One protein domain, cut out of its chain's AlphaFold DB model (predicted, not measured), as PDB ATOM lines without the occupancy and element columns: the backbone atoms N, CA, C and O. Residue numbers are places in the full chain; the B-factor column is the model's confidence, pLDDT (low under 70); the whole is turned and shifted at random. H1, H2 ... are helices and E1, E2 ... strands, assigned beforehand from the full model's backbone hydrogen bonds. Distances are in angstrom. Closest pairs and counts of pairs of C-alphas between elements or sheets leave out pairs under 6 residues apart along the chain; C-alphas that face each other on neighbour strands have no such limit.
ATOM      1  N   LYS A   2     281.948 148.322 308.460       96.88
ATOM      2  CA  LYS A   2     282.010 148.301 306.977       96.88
ATOM      3  C   LYS A   2     283.212 149.061 306.388       96.88
ATOM      4  O   LYS A   2     283.774 148.623 305.397       96.88
ATOM      5  N   ALA A   3     283.588 150.198 306.982       97.38
ATOM      6  CA  ALA A   3     284.752 150.976 306.549       97.38
ATOM      7  C   ALA A   3     286.065 150.183 306.706       97.38
ATOM      8  O   ALA A   3     286.803 150.050 305.739       97.38
ATOM      9  N   TYR A   4     286.280 149.577 307.877       98.12
ATOM     10  CA  TYR A   4     287.391 148.660 308.160       98.12
ATOM     11  C   TYR A   4     287.458 147.488 307.178       98.12
ATOM     12  O   TYR A   4     288.474 147.289 306.521       98.12
ATOM     13  N   GLU A   5     286.342 146.780 306.987       97.88
ATOM     14  CA  GLU A   5     286.265 145.637 306.066       97.88
ATOM     15  C   GLU A   5     286.622 146.031 304.624       97.88
ATOM     16  O   GLU A   5     287.314 145.289 303.935       97.88
ATOM     17  N   ARG A   6     286.182 147.212 304.166       97.44
ATOM     18  CA  ARG A   6     286.514 147.729 302.828       97.44
ATOM     19  C   ARG A   6     287.968 148.171 302.695       97.44
ATOM     20  O   ARG A   6     288.484 148.142 301.583       97.44
ATOM     21  N   ALA A   7     288.581 148.618 303.787       97.75
ATOM     22  CA  ALA A   7     289.979 149.025 303.821       97.75
ATOM     23  C   ALA A   7     290.935 147.841 304.031       97.75
ATOM     24  O   ALA A   7     292.112 147.981 303.744       97.75
ATOM     25  N   ILE A  14     294.738 151.904 313.047       98.00
ATOM     26  CA  ILE A  14     294.413 153.326 312.942       98.00
ATOM     27  C   ILE A  14     295.301 154.156 313.867       98.00
ATOM     28  O   ILE A  14     295.294 153.979 315.088       98.00
ATOM     29  N   ASP A  15     295.993 155.131 313.283       97.69
ATOM     30  CA  ASP A  15     296.902 156.024 314.003       97.69
ATOM     31  C   ASP A  15     296.173 157.240 314.600       97.69
ATOM     32  O   ASP A  15     296.550 157.735 315.664       97.69
ATOM     33  N   ILE A  16     295.129 157.734 313.923       98.19
ATOM     34  CA  ILE A  16     294.352 158.915 314.338       98.19
ATOM     35  C   ILE A  16     292.857 158.657 314.145       98.19
ATOM     36  O   ILE A  16     292.431 158.129 313.115       98.19
ATOM     37  N   PHE A  17     292.046 159.090 315.107       97.88
ATOM     38  CA  PHE A  17     290.589 159.044 315.013       97.88
ATOM     39  C   PHE A  17     290.031 160.471 314.921       97.88
ATOM     40  O   PHE A  17     289.886 161.160 315.927       97.88
ATOM     41  N   GLU A  18     289.707 160.931 313.717       97.31
ATOM     42  CA  GLU A  18     289.091 162.238 313.462       97.31
ATOM     43  C   GLU A  18     287.566 162.105 313.556       97.31
ATOM     44  O   GLU A  18     286.878 161.838 312.570       97.31
ATOM     45  N   LEU A  19     287.036 162.221 314.777       95.31
ATOM     46  CA  LEU A  19     285.638 161.912 315.092       95.31
ATOM     47  C   LEU A  19     284.816 163.177 315.341       95.31
ATOM     48  O   LEU A  19     285.262 164.101 316.024       95.31
ATOM     49  N   TYR A  20     283.583 163.177 314.841       92.31
ATOM     50  CA  TYR A  20     282.611 164.241 315.066       92.31
ATOM     51  C   TYR A  20     282.139 164.302 316.525       92.31
ATOM     52  O   TYR A  20     281.703 163.302 317.084       92.31
ATOM     53  N   GLY A  21     282.162 165.478 317.151       87.50
ATOM     54  CA  GLY A  21     281.892 165.644 318.580       87.50
ATOM     55  C   GLY A  21     280.983 166.829 318.907       87.50
ATOM     56  O   GLY A  21     281.329 167.662 319.728       87.50
ATOM     57  N   SER A  22     279.761 166.898 318.364       89.12
ATOM     58  CA  SER A  22     278.841 168.013 318.689       89.12
ATOM     59  C   SER A  22     278.546 168.185 320.190       89.12
ATOM     60  O   SER A  22     278.178 169.273 320.624       89.12
ATOM     61  N   TYR A  23     278.686 167.112 320.978       90.12
ATOM     62  CA  TYR A  23     278.641 167.127 322.442       90.12
ATOM     63  C   TYR A  23     279.648 166.112 323.007       90.12
ATOM     64  O   TYR A  23     279.902 165.099 322.354       90.12
ATOM     65  N   PRO A  24     280.147 166.264 324.247       90.75
ATOM     66  CA  PRO A  24     281.118 165.317 324.813       90.75
ATOM     67  C   PRO A  24     280.646 163.852 324.810       90.75
ATOM     68  O   PRO A  24     281.412 162.940 324.511       90.75
ATOM     69  N   VAL A  25     279.357 163.611 325.073       91.50
ATOM     70  CA  VAL A  25     278.778 162.255 325.063       91.50
ATOM     71  C   VAL A  25     278.780 161.612 323.669       91.50
ATOM     72  O   VAL A  25     278.943 160.401 323.559       91.50
ATOM     73  N   ILE A  26     278.664 162.411 322.602       91.00
ATOM     74  CA  ILE A  26     278.740 161.943 321.206       91.00
ATOM     75  C   ILE A  26     280.115 161.351 320.926       91.00
ATOM     76  O   ILE A  26     280.209 160.257 320.372       91.00
ATOM     77  N   GLN A  27     281.169 162.024 321.379       90.94
ATOM     78  CA  GLN A  27     282.531 161.554 321.178       90.94
ATOM     79  C   GLN A  27     282.777 160.227 321.909       90.94
ATOM     80  O   GLN A  27     283.310 159.299 321.313       90.94
ATOM     81  N   LEU A  28     282.302 160.084 323.154       93.94
ATOM     82  CA  LEU A  28     282.412 158.823 323.903       93.94
ATOM     83  C   LEU A  28     281.707 157.651 323.200       93.94
ATOM     84  O   LEU A  28     282.278 156.567 323.090       93.94
ATOM     85  N   MET A  29     280.498 157.872 322.674       92.69
ATOM     86  CA  MET A  29     279.783 156.844 321.907       92.69
ATOM     87  C   MET A  29     280.532 156.455 320.630       92.69
ATOM     88  O   MET A  29     280.562 155.280 320.268       92.69
ATOM     89  N   LEU A  30     281.137 157.425 319.941       93.94
ATOM     90  CA  LEU A  30     281.900 157.158 318.726       93.94
ATOM     91  C   LEU A  30     283.195 156.405 319.008       93.94
ATOM     92  O   LEU A  30     283.522 155.522 318.224       93.94
ATOM     93  N   LEU A  31     283.882 156.679 320.122       95.31
ATOM     94  CA  LEU A  31     285.044 155.896 320.554       95.31
ATOM     95  C   LEU A  31     284.673 154.414 320.698       95.31
ATOM     96  O   LEU A  31     285.305 153.551 320.085       95.31
ATOM     97  N   ASP A  32     283.589 154.120 321.413       93.69
ATOM     98  CA  ASP A  32     283.095 152.746 321.531       93.69
ATOM     99  C   ASP A  32     282.729 152.164 320.146       93.69
ATOM    100  O   ASP A  32     283.083 151.028 319.823       93.69
ATOM    101  N   ALA A  33     282.069 152.947 319.283       92.81
ATOM    102  CA  ALA A  33     281.604 152.496 317.967       92.81
ATOM    103  C   ALA A  33     282.733 152.208 316.960       92.81
ATOM    104  O   ALA A  33     282.594 151.313 316.118       92.81
ATOM    105  N   VAL A  34     283.844 152.950 317.020       95.62
ATOM    106  CA  VAL A  34     285.014 152.722 316.155       95.62
ATOM    107  C   VAL A  34     285.914 151.602 316.670       95.62
ATOM    108  O   VAL A  34     286.841 151.219 315.960       95.62
ATOM    109  N   GLY A  35     285.627 151.039 317.847       95.06
ATOM    110  CA  GLY A  35     286.347 149.889 318.394       95.06
ATOM    111  C   GLY A  35     287.719 150.231 318.973       95.06
ATOM    112  O   GLY A  35     288.555 149.343 319.108       95.06
ATOM    113  N   ILE A  36     287.964 151.497 319.325       94.44
ATOM    114  CA  ILE A  36     289.209 151.911 319.993       94.44
ATOM    115  C   ILE A  36     289.290 151.355 321.428       94.44
ATOM    116  O   ILE A  36     290.371 151.139 321.974       94.44
ATOM    117  N   CYS A  37     288.148 151.083 322.051       94.31
ATOM    118  CA  CYS A  37     288.046 150.426 323.345       94.31
ATOM    119  C   CYS A  37     286.797 149.546 323.400       94.31
ATOM    120  O   CYS A  37     285.927 149.611 322.532       94.31
ATOM    121  N   GLU A  38     286.706 148.720 324.442       92.56
ATOM    122  CA  GLU A  38     285.480 147.983 324.744       92.56
ATOM    123  C   GLU A  38     284.321 148.945 325.048       92.56
ATOM    124  O   GLU A  38     284.521 150.019 325.621       92.56
ATOM    125  N   ALA A  39     283.097 148.533 324.709       90.62
ATOM    126  CA  ALA A  39     281.899 149.327 324.955       90.62
ATOM    127  C   ALA A  39     281.766 149.711 326.441       90.62
ATOM    128  O   ALA A  39     281.903 148.873 327.336       90.62
ATOM    129  N   GLY A  40     281.496 150.991 326.706       92.44
ATOM    130  CA  GLY A  40     281.405 151.545 328.056       92.44
ATOM    131  C   GLY A  40     282.755 151.858 328.712       92.44
ATOM    132  O   GLY A  40     282.777 152.239 329.885       92.44
ATOM    133  N   LYS A  41     283.884 151.712 328.001       96.19
ATOM    134  CA  LYS A  41     285.227 152.058 328.510       96.19
ATOM    135  C   LYS A  41     285.783 153.368 327.954       96.19
ATOM    136  O   LYS A  41     286.799 153.832 328.474       96.19
ATOM    137  N   SER A  42     285.117 154.005 326.991       96.06
ATOM    138  CA  SER A  42     285.535 155.289 326.402       96.06
ATOM    139  C   SER A  42     285.849 156.375 327.433       96.06
ATOM    140  O   SER A  42     286.859 157.060 327.307       96.06
ATOM    141  N   GLY A  43     285.059 156.503 328.502       96.12
ATOM    142  CA  GLY A  43     285.331 157.489 329.558       96.12
ATOM    143  C   GLY A  43     286.676 157.271 330.265       96.12
ATOM    144  O   GLY A  43     287.412 158.225 330.509       96.12
ATOM    145  N   ALA A  44     287.032 156.013 330.549       96.81
ATOM    146  CA  ALA A  44     288.318 155.673 331.155       96.81
ATOM    147  C   ALA A  44     289.485 155.870 330.172       96.81
ATOM    148  O   ALA A  44     290.553 156.319 330.579       96.81
ATOM    149  N   LEU A  45     289.263 155.581 328.886       96.75
ATOM    150  CA  LEU A  45     290.235 155.826 327.819       96.75
ATOM    151  C   LEU A  45     290.552 157.320 327.662       96.75
ATOM    152  O   LEU A  45     291.711 157.699 327.534       96.75
ATOM    153  N   VAL A  46     289.532 158.181 327.705       96.19
ATOM    154  CA  VAL A  46     289.737 159.635 327.670       96.19
ATOM    155  C   VAL A  46     290.469 160.099 328.930       96.19
ATOM    156  O   VAL A  46     291.435 160.855 328.842       96.19
ATOM    157  N   ALA A  47     290.061 159.609 330.105       97.12
ATOM    158  CA  ALA A  47     290.675 159.979 331.381       97.12
ATOM    159  C   ALA A  47     292.145 159.541 331.516       97.12
ATOM    160  O   ALA A  47     292.894 160.170 332.261       97.12
ATOM    161  N   SER A  48     292.579 158.490 330.809       97.38
ATOM    162  CA  SER A  48     293.981 158.050 330.813       97.38
ATOM    163  C   SER A  48     294.908 158.962 329.998       97.38
ATOM    164  O   SER A  48     296.126 158.832 330.096       97.38
ATOM    165  N   GLY A  49     294.347 159.875 329.195       97.19
ATOM    166  CA  GLY A  49     295.097 160.743 328.288       97.19
ATOM    167  C   GLY A  49     295.471 160.079 326.962       97.19
ATOM    168  O   GLY A  49     296.119 160.707 326.129       97.19
ATOM    169  N   GLU A  50     295.050 158.837 326.715       96.44
ATOM    170  CA  GLU A  50     295.426 158.112 325.500       96.44
ATOM    171  C   GLU A  50     294.915 158.781 324.214       96.44
ATOM    172  O   GLU A  50     295.588 158.725 323.183       96.44
ATOM    173  N   THR A  51     293.768 159.458 324.303       96.81
ATOM    174  CA  THR A  51     293.133 160.205 323.207       96.81
ATOM    175  C   THR A  51     293.601 161.657 323.088       96.81
ATOM    176  O   THR A  51     293.150 162.371 322.195       96.81
ATOM    177  N   SER A  52     294.472 162.123 323.990       95.56
ATOM    178  CA  SER A  52     294.948 163.513 324.014       95.56
ATOM    179  C   SER A  52     295.958 163.799 322.894       95.56
ATOM    180  O   SER A  52     296.531 162.866 322.326       95.56
ATOM    181  N   PRO A  53     296.254 165.080 322.591       94.19
ATOM    182  CA  PRO A  53     297.394 165.431 321.746       94.19
ATOM    183  C   PRO A  53     298.693 164.799 322.271       94.19
ATOM    184  O   PRO A  53     299.048 164.976 323.436       94.19
ATOM    185  N   GLY A  54     299.389 164.041 321.419       92.12
ATOM    186  CA  GLY A  54     300.587 163.274 321.797       92.12
ATOM    187  C   GLY A  54     300.314 161.960 322.545       92.12
ATOM    188  O   GLY A  54     301.261 161.259 322.899       92.12
ATOM    189  N   GLY A  55     299.046 161.616 322.781       95.06
ATOM    190  CA  GLY A  55     298.628 160.309 323.273       95.06
ATOM    191  C   GLY A  55     298.842 159.205 322.235       95.06
ATOM    192  O   GLY A  55     299.174 159.464 321.080       95.06
ATOM    193  N   LYS A  56     298.655 157.948 322.651       93.50
ATOM    194  CA  LYS A  56     298.896 156.783 321.784       93.50
ATOM    195  C   LYS A  56     297.935 156.729 320.596       93.50
ATOM    196  O   LYS A  56     298.324 156.251 319.538       93.50
ATOM    197  N   ARG A  57     296.686 157.164 320.786       93.88
ATOM    198  CA  ARG A  57     295.640 157.146 319.756       93.88
ATOM    199  C   ARG A  57     294.903 158.484 319.770       93.88
ATOM    200  O   ARG A  57     293.796 158.546 320.306       93.88
ATOM    201  N   PRO A  58     295.533 159.565 319.268       96.88
ATOM    202  CA  PRO A  58     294.970 160.906 319.316       96.88
ATOM    203  C   PRO A  58     293.601 160.967 318.642       96.88
ATOM    204  O   PRO A  58     293.381 160.366 317.586       96.88
ATOM    205  N   VAL A  59     292.689 161.714 319.260       96.38
ATOM    206  CA  VAL A  59     291.328 161.893 318.760       96.38
ATOM    207  C   VAL A  59     291.118 163.355 318.415       96.38
ATOM    208  O   VAL A  59     291.324 164.236 319.249       96.38
ATOM    209  N   THR A  60     290.686 163.583 317.183       94.00
ATOM    210  CA  THR A  60     290.234 164.868 316.669       94.00
ATOM    211  C   THR A  60     291.240 166.014 316.835       94.00
ATOM    212  O   THR A  60     291.073 166.932 317.645       94.00
ATOM    213  N   THR A  61     292.313 165.968 316.047       96.12
ATOM    214  CA  THR A  61     293.522 166.784 316.251       96.12
ATOM    215  C   THR A  61     293.335 168.281 315.986       96.12
ATOM    216  O   THR A  61     294.106 169.094 316.501       96.12
ATOM    217  N   ASN A  62     292.284 168.670 315.256       93.56
ATOM    218  CA  ASN A  62     291.920 170.076 315.051       93.56
ATOM    219  C   ASN A  62     291.059 170.674 316.183       93.56
ATOM    220  O   ASN A  62     290.866 171.888 316.197       93.56
ATOM    221  N   GLY A  63     290.547 169.857 317.114       90.88
ATOM    222  CA  GLY A  63     289.666 170.271 318.213       90.88
ATOM    223  C   GLY A  63     288.161 170.330 317.895       90.88
ATOM    224  O   GLY A  63     287.387 170.683 318.781       90.88
ATOM    225  N   GLU A  64     287.747 170.008 316.664       90.00
ATOM    226  CA  GLU A  64     286.358 169.876 316.171       90.00
ATOM    227  C   GLU A  64     285.306 170.884 316.670       90.00
ATOM    228  O   GLU A  64     285.611 172.046 316.922       90.00
ATOM    229  N   ALA A  65     284.028 170.504 316.723       92.31
ATOM    230  CA  ALA A  65     282.929 171.362 317.137       92.31
ATOM    231  C   ALA A  65     283.142 171.980 318.527       92.31
ATOM    232  O   ALA A  65     282.784 173.147 318.706       92.31
ATOM    233  N   LEU A  66     283.726 171.245 319.486       90.94
ATOM    234  CA  LEU A  66     283.900 171.715 320.863       90.94
ATOM    235  C   LEU A  66     284.949 172.825 321.009       90.94
ATOM    236  O   LEU A  66     284.783 173.673 321.886       90.94
ATOM    237  N   SER A  67     286.003 172.854 320.182       91.44
ATOM    238  CA  SER A  67     287.082 173.852 320.302       91.44
ATOM    239  C   SER A  67     287.395 174.629 319.022       91.44
ATOM    240  O   SER A  67     287.767 175.798 319.116       91.44
ATOM    241  N   TYR A  68     287.296 174.017 317.843       91.25
ATOM    242  CA  TYR A  68     287.584 174.669 316.558       91.25
ATOM    243  C   TYR A  68     286.398 175.506 316.059       91.25
ATOM    244  O   TYR A  68     286.582 176.561 315.453       91.25
ATOM    245  N   GLY A  69     285.176 175.053 316.354       90.94
ATOM    246  CA  GLY A  69     283.933 175.776 316.095       90.94
ATOM    247  C   GLY A  69     282.847 174.894 315.481       90.94
ATOM    248  O   GLY A  69     283.108 174.058 314.618       90.94
ATOM    249  N   HIS A  70     281.596 175.109 315.898       90.69
ATOM    250  CA  HIS A  70     280.470 174.271 315.490       90.69
ATOM    251  C   HIS A  70     279.649 174.895 314.346       90.69
ATOM    252  O   HIS A  70     278.609 175.515 314.555       90.69
ATOM    253  N   THR A  71     280.101 174.706 313.105       89.75
ATOM    254  CA  THR A  71     279.475 175.288 311.898       89.75
ATOM    255  C   THR A  71     278.635 174.273 311.107       89.75
ATOM    256  O   THR A  71     278.802 174.130 309.892       89.75
ATOM    257  N   GLY A  72     277.768 173.511 311.784       86.88
ATOM    258  CA  GLY A  72     276.927 172.479 311.155       86.88
ATOM    259  C   GLY A  72     277.743 171.470 310.331       86.88
ATOM    260  O   GLY A  72     278.741 170.939 310.814       86.88
ATOM    261  N   THR A  73     277.371 171.258 309.063       86.44
ATOM    262  CA  THR A  73     278.086 170.365 308.125       86.44
ATOM    263  C   THR A  73     279.559 170.744 307.926       86.44
ATOM    264  O   THR A  73     280.375 169.887 307.592       86.44
ATOM    265  N   GLY A  74     279.931 172.006 308.170       90.25
ATOM    266  CA  GLY A  74     281.319 172.459 308.076       90.25
ATOM    267  C   GLY A  74     282.267 171.755 309.054       90.25
ATOM    268  O   GLY A  74     283.445 171.624 308.740       90.25
ATOM    269  N   VAL A  75     281.765 171.229 310.180       91.94
ATOM    270  CA  VAL A  75     282.582 170.446 311.127       91.94
ATOM    271  C   VAL A  75     283.100 169.169 310.467       91.94
ATOM    272  O   VAL A  75     284.293 168.890 310.530       91.94
ATOM    273  N   GLY A  76     282.230 168.435 309.765       91.38
ATOM    274  CA  GLY A  76     282.615 167.215 309.052       91.38
ATOM    275  C   GLY A  76     283.655 167.474 307.965       91.38
ATOM    276  O   GLY A  76     284.660 166.777 307.874       91.38
ATOM    277  N   PHE A  77     283.478 168.544 307.182       92.62
ATOM    278  CA  PHE A  77     284.501 168.952 306.213       92.62
ATOM    279  C   PHE A  77     285.815 169.364 306.887       92.62
ATOM    280  O   PHE A  77     286.883 169.095 306.341       92.62
ATOM    281  N   GLY A  78     285.757 169.982 308.068       94.56
ATOM    282  CA  GLY A  78     286.934 170.301 308.872       94.56
ATOM    283  C   GLY A  78     287.729 169.059 309.273       94.56
ATOM    284  O   GLY A  78     288.948 169.055 309.116       94.56
ATOM    285  N   LEU A  79     287.048 167.999 309.718       95.38
ATOM    286  CA  LEU A  79     287.663 166.707 310.052       95.38
ATOM    287  C   LEU A  79     288.274 166.026 308.829       95.38
ATOM    288  O   LEU A  79     289.406 165.548 308.884       95.38
ATOM    289  N   PHE A  80     287.572 166.046 307.695       95.69
ATOM    290  CA  PHE A  80     288.099 165.501 306.445       95.69
ATOM    291  C   PHE A  80     289.365 166.241 305.991       95.69
ATOM    292  O   PHE A  80     290.376 165.623 305.655       95.69
ATOM    293  N   VAL A  81     289.337 167.578 306.009       96.56
ATOM    294  CA  VAL A  81     290.500 168.405 305.664       96.56
ATOM    295  C   VAL A  81     291.655 168.154 306.632       96.56
ATOM    296  O   VAL A  81     292.798 168.064 306.184       96.56
ATOM    297  N   GLU A  82     291.381 168.021 307.930       97.44
ATOM    298  CA  GLU A  82     292.415 167.713 308.919       97.44
ATOM    299  C   GLU A  82     293.026 166.332 308.692       97.44
ATOM    300  O   GLU A  82     294.246 166.217 308.633       97.44
ATOM    301  N   SER A  83     292.203 165.318 308.425       97.88
ATOM    302  CA  SER A  83     292.668 163.972 308.079       97.88
ATOM    303  C   SER A  83     293.630 164.003 306.885       97.88
ATOM    304  O   SER A  83     294.720 163.435 306.925       97.88
ATOM    305  N   VAL A  84     293.277 164.737 305.823       98.12
ATOM    306  CA  VAL A  84     294.148 164.899 304.648       98.12
ATOM    307  C   VAL A  84     295.431 165.658 304.999       98.12
ATOM    308  O   VAL A  84     296.504 165.293 304.520       98.12
ATOM    309  N   ARG A  85     295.365 166.703 305.835       98.19
ATOM    310  CA  ARG A  85     296.560 167.437 306.287       98.19
ATOM    311  C   ARG A  85     297.491 166.552 307.103       98.19
ATOM    312  O   ARG A  85     298.693 166.595 306.849       98.19
ATOM    313  N   GLN A  86     296.956 165.752 308.019       98.44
ATOM    314  CA  GLN A  86     297.717 164.805 308.832       98.44
ATOM    315  C   GLN A  86     298.457 163.800 307.946       98.44
ATOM    316  O   GLN A  86     299.679 163.689 308.045       98.44
ATOM    317  N   LEU A  87     297.754 163.160 307.003       98.50
ATOM    318  CA  LEU A  87     298.338 162.190 306.065       98.50
ATOM    319  C   LEU A  87     299.396 162.797 305.132       98.50
ATOM    320  O   LEU A  87     300.307 162.096 304.694       98.50
ATOM    321  N   GLN A  88     299.287 164.094 304.824       98.19
ATOM    322  CA  GLN A  88     300.252 164.828 303.999       98.19
ATOM    323  C   GLN A  88     301.437 165.413 304.783       98.19
ATOM    324  O   GLN A  88     302.310 166.024 304.162       98.19
ATOM    325  N   GLY A  89     301.468 165.304 306.113       98.00
ATOM    326  CA  GLY A  89     302.497 165.960 306.925       98.00
ATOM    327  C   GLY A  89     302.343 167.488 307.006       98.00
ATOM    328  O   GLY A  89     303.333 168.206 307.142       98.00
ATOM    329  N   LYS A  90     301.119 168.011 306.851       98.19
ATOM    330  CA  LYS A  90     300.801 169.450 306.762       98.19
ATOM    331  C   LYS A  90     299.901 169.959 307.896       98.19
ATOM    332  O   LYS A  90     299.365 171.061 307.781       98.19
ATOM    333  N   ALA A  91     299.742 169.211 308.987       97.56
ATOM    334  CA  ALA A  91     298.916 169.611 310.137       97.56
ATOM    335  C   ALA A  91     299.627 170.576 311.119       97.56
ATOM    336  O   ALA A  91     299.103 170.941 312.173       97.56
ATOM    337  N   GLY A  92     300.835 171.042 310.782       96.50
ATOM    338  CA  GLY A  92     301.557 172.045 311.565       96.50
ATOM    339  C   GLY A  92     301.841 171.567 312.990       96.50
ATOM    340  O   GLY A  92     302.445 170.518 313.184       96.50
ATOM    341  N   LYS A  93     301.412 172.337 313.998       94.94
ATOM    342  CA  LYS A  93     301.636 171.993 315.415       94.94
ATOM    343  C   LYS A  93     300.835 170.775 315.886       94.94
ATOM    344  O   LYS A  93     301.221 170.177 316.882       94.94
ATOM    345  N   ALA A  94     299.740 170.436 315.205       95.19
ATOM    346  CA  ALA A  94     298.894 169.293 315.540       95.19
ATOM    347  C   ALA A  94     299.367 167.986 314.877       95.19
ATOM    348  O   ALA A  94     298.757 166.941 315.084       95.19
ATOM    349  N   GLN A  95     300.440 168.033 314.076       97.88
ATOM    350  CA  GLN A  95     300.917 166.888 313.307       97.88
ATOM    351  C   GLN A  95     301.257 165.690 314.200       97.88
ATOM    352  O   GLN A  95     302.134 165.777 315.061       97.88
ATOM    353  N   VAL A  96     300.625 164.551 313.915       98.00
ATOM    354  CA  VAL A  96     300.990 163.254 314.493       98.00
ATOM    355  C   VAL A  96     302.114 162.646 313.641       98.00
ATOM    356  O   VAL A  96     301.930 162.463 312.430       98.00
ATOM    357  N   PRO A  97     303.302 162.372 314.212       96.75
ATOM    358  CA  PRO A  97     304.414 161.806 313.457       96.75
ATOM    359  C   PRO A  97     304.110 160.388 312.972       96.75
ATOM    360  O   PRO A  97     303.711 159.536 313.758       96.75
ATOM    361  N   GLY A  98     304.360 160.125 311.688       95.94
ATOM    362  CA  GLY A  98     304.274 158.776 311.127       95.94
ATOM    363  C   GLY A  98     302.857 158.219 310.975       95.94
ATOM    364  O   GLY A  98     302.729 157.013 310.817       95.94
ATOM    365  N   ALA A  99     301.817 159.058 311.009       97.56
ATOM    366  CA  ALA A  99     300.450 158.615 310.751       97.56
ATOM    367  C   ALA A  99     300.289 158.104 309.306       97.56
ATOM    368  O   ALA A  99     300.655 158.792 308.345       97.56
ATOM    369  N   ARG A 100     299.729 156.903 309.168       98.06
ATOM    370  CA  ARG A 100     299.528 156.185 307.902       98.06
ATOM    371  C   ARG A 100     298.054 155.996 307.601       98.06
ATOM    372  O   ARG A 100     297.657 156.181 306.452       98.06
ATOM    373  N   PHE A 101     297.251 155.698 308.623       98.50
ATOM    374  CA  PHE A 101     295.817 155.457 308.496       98.50
ATOM    375  C   PHE A 101     295.003 156.256 309.516       98.50
ATOM    376  O   PHE A 101     295.350 156.351 310.693       98.50
ATOM    377  N   ILE A 102     293.887 156.822 309.058       98.44
ATOM    378  CA  ILE A 102     292.986 157.660 309.856       98.44
ATOM    379  C   ILE A 102     291.560 157.144 309.719       98.44
ATOM    380  O   ILE A 102     291.075 156.927 308.606       98.44
ATOM    381  N   MET A 103     290.874 156.998 310.852       98.12
ATOM    382  CA  MET A 103     289.425 156.831 310.892       98.12
ATOM    383  C   MET A 103     288.775 158.209 310.981       98.12
ATOM    384  O   MET A 103     288.852 158.861 312.019       98.12
ATOM    385  N   GLU A 104     288.117 158.633 309.908       97.19
ATOM    386  CA  GLU A 104     287.310 159.849 309.864       97.19
ATOM    387  C   GLU A 104     285.830 159.499 310.054       97.19
ATOM    388  O   GLU A 104     285.316 158.526 309.486       97.19
ATOM    389  N   ASN A 105     285.140 160.293 310.868       95.06
ATOM    390  CA  ASN A 105     283.699 160.213 311.035       95.06
ATOM    391  C   ASN A 105     283.049 161.595 310.996       95.06
ATOM    392  O   ASN A 105     283.452 162.518 311.700       95.06
ATOM    393  N   THR A 106     281.930 161.661 310.280       91.56
ATOM    394  CA  THR A 106     281.003 162.789 310.299       91.56
ATOM    395  C   THR A 106     279.565 162.296 310.425       91.56
ATOM    396  O   THR A 106     279.241 161.167 310.041       91.56
ATOM    397  N   GLY A 107     278.682 163.133 310.964       86.69
ATOM    398  CA  GLY A 107     277.270 162.806 311.113       86.69
ATOM    399  C   GLY A 107     276.368 164.034 311.158       86.69
ATOM    400  O   GLY A 107     276.820 165.165 311.341       86.69
ATOM    401  N   GLY A 108     275.070 163.807 310.973       86.44
ATOM    402  CA  GLY A 108     274.050 164.849 310.911       86.44
ATOM    403  C   GLY A 108     272.701 164.384 311.452       86.44
ATOM    404  O   GLY A 108     272.482 163.200 311.709       86.44
ATOM    405  N   GLY A 109     271.799 165.344 311.679       83.81
ATOM    406  CA  GLY A 109     270.410 165.059 312.051       83.81
ATOM    407  C   GLY A 109     270.241 164.282 313.360       83.81
ATOM    408  O   GLY A 109     269.326 163.481 313.452       83.81
ATOM    409  N   ALA A 110     271.125 164.481 314.347       81.25
ATOM    410  CA  ALA A 110     271.184 163.674 315.573       81.25
ATOM    411  C   ALA A 110     271.413 162.173 315.296       81.25
ATOM    412  O   ALA A 110     270.677 161.324 315.787       81.25
ATOM    413  N   PHE A 111     272.463 161.863 314.524       79.00
ATOM    414  CA  PHE A 111     272.866 160.505 314.117       79.00
ATOM    415  C   PHE A 111     271.922 159.792 313.142       79.00
ATOM    416  O   PHE A 111     272.078 158.596 312.909       79.00
ATOM    417  N   MET A 112     270.990 160.512 312.517       86.00
ATOM    418  CA  MET A 112     270.189 159.957 311.420       86.00
ATOM    419  C   MET A 112     271.052 159.639 310.193       86.00
ATOM    420  O   MET A 112     270.792 158.656 309.506       86.00
TER     421      MET A 112
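Overview. This is residues 2 to 7 and 14 to 112 of the 124 residues of the protein "Thiolase_C domain-containing protein" of Deltaproteobacteria bacterium (UniProt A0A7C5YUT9). A short two-strand parallel strip, E1 beside E2, runs through the middle of a compact body, and the long helix H5 packs along one side of it, mostly on E2. H2 and H3, set at a steep angle to each other, lie on the other side of the strip from H5, short H4 packs on residues 75 to 79 of H5, and little H1 lies off by itself beyond a cut. The printed part has 105 residues, with five named helices and two named strands in the order H1 E1 H2 H3 H4 H5 E2; the class is mixed, helices and strands. The whole is compact, with a radius of gyration of the C-alphas of 12.9 A, and the C-alphas span 32 by 30 by 29 A.

Arrangement. E1, residues 16 to 18, and E2, residues 101 to 108, are parallel neighbours, their directions 16 degrees apart. N 18 and O 103 are within hydrogen-bond range at 2.8 A, as are N 105 and O 18 at 2.9 A. The closest C-alphas of E2 and H5, residues 74 to 87, are those of Gly 76 and Thr 106, 4.9 A apart. H4, residues 64 to 68, touches H5 at residues 75 to 79 alone; the closest C-alphas are those of Ala 65 and Val 75, 6.1 A apart. H2, residues 24 to 34, is apart from H5. H2 touches H3, residues 42 to 47, at a steep tilt of 62 degrees, opposite ways; the closest C-alphas are those of Leu 28 and Ser 42, 5.3 A apart. E1, H2, H3, H4, H5 and E2 form a strand-helix-strand unit, two parallel neighbour strands with helices between them in the chain. H1, residues 2 to 7, touches no helix and is apart from E2. In H1, H2, H3, H4 and H5 every O i to N i+4 pair is within hydrogen-bond range.

Along the chain. E2 is 23.8 A long, from C-alpha 101 at (295.817, 155.457, 308.496) to C-alpha 108 at (274.050, 164.849, 310.911). E1 measures 6.3 A, H5 20.0 A and H2 15.8 A. H3 measures 8.6 A and H4 5.0 A. H1 measures 8.6 A and begins at C-alpha 2, (282.010, 148.301, 306.977).

Size, cuts and confidence. The two farthest C-alphas, those of Gly 98 and Gly 109, are 34.5 A apart. Residues 8 to 13 are not printed, and C-alphas 7 and 14 are 11.0 A apart across this cut. The links H3 to H4, of 16 residues, and H5 to E2, of 13, are long. The mean pLDDT of the printed part is 94.2, and no printed residue is under 70.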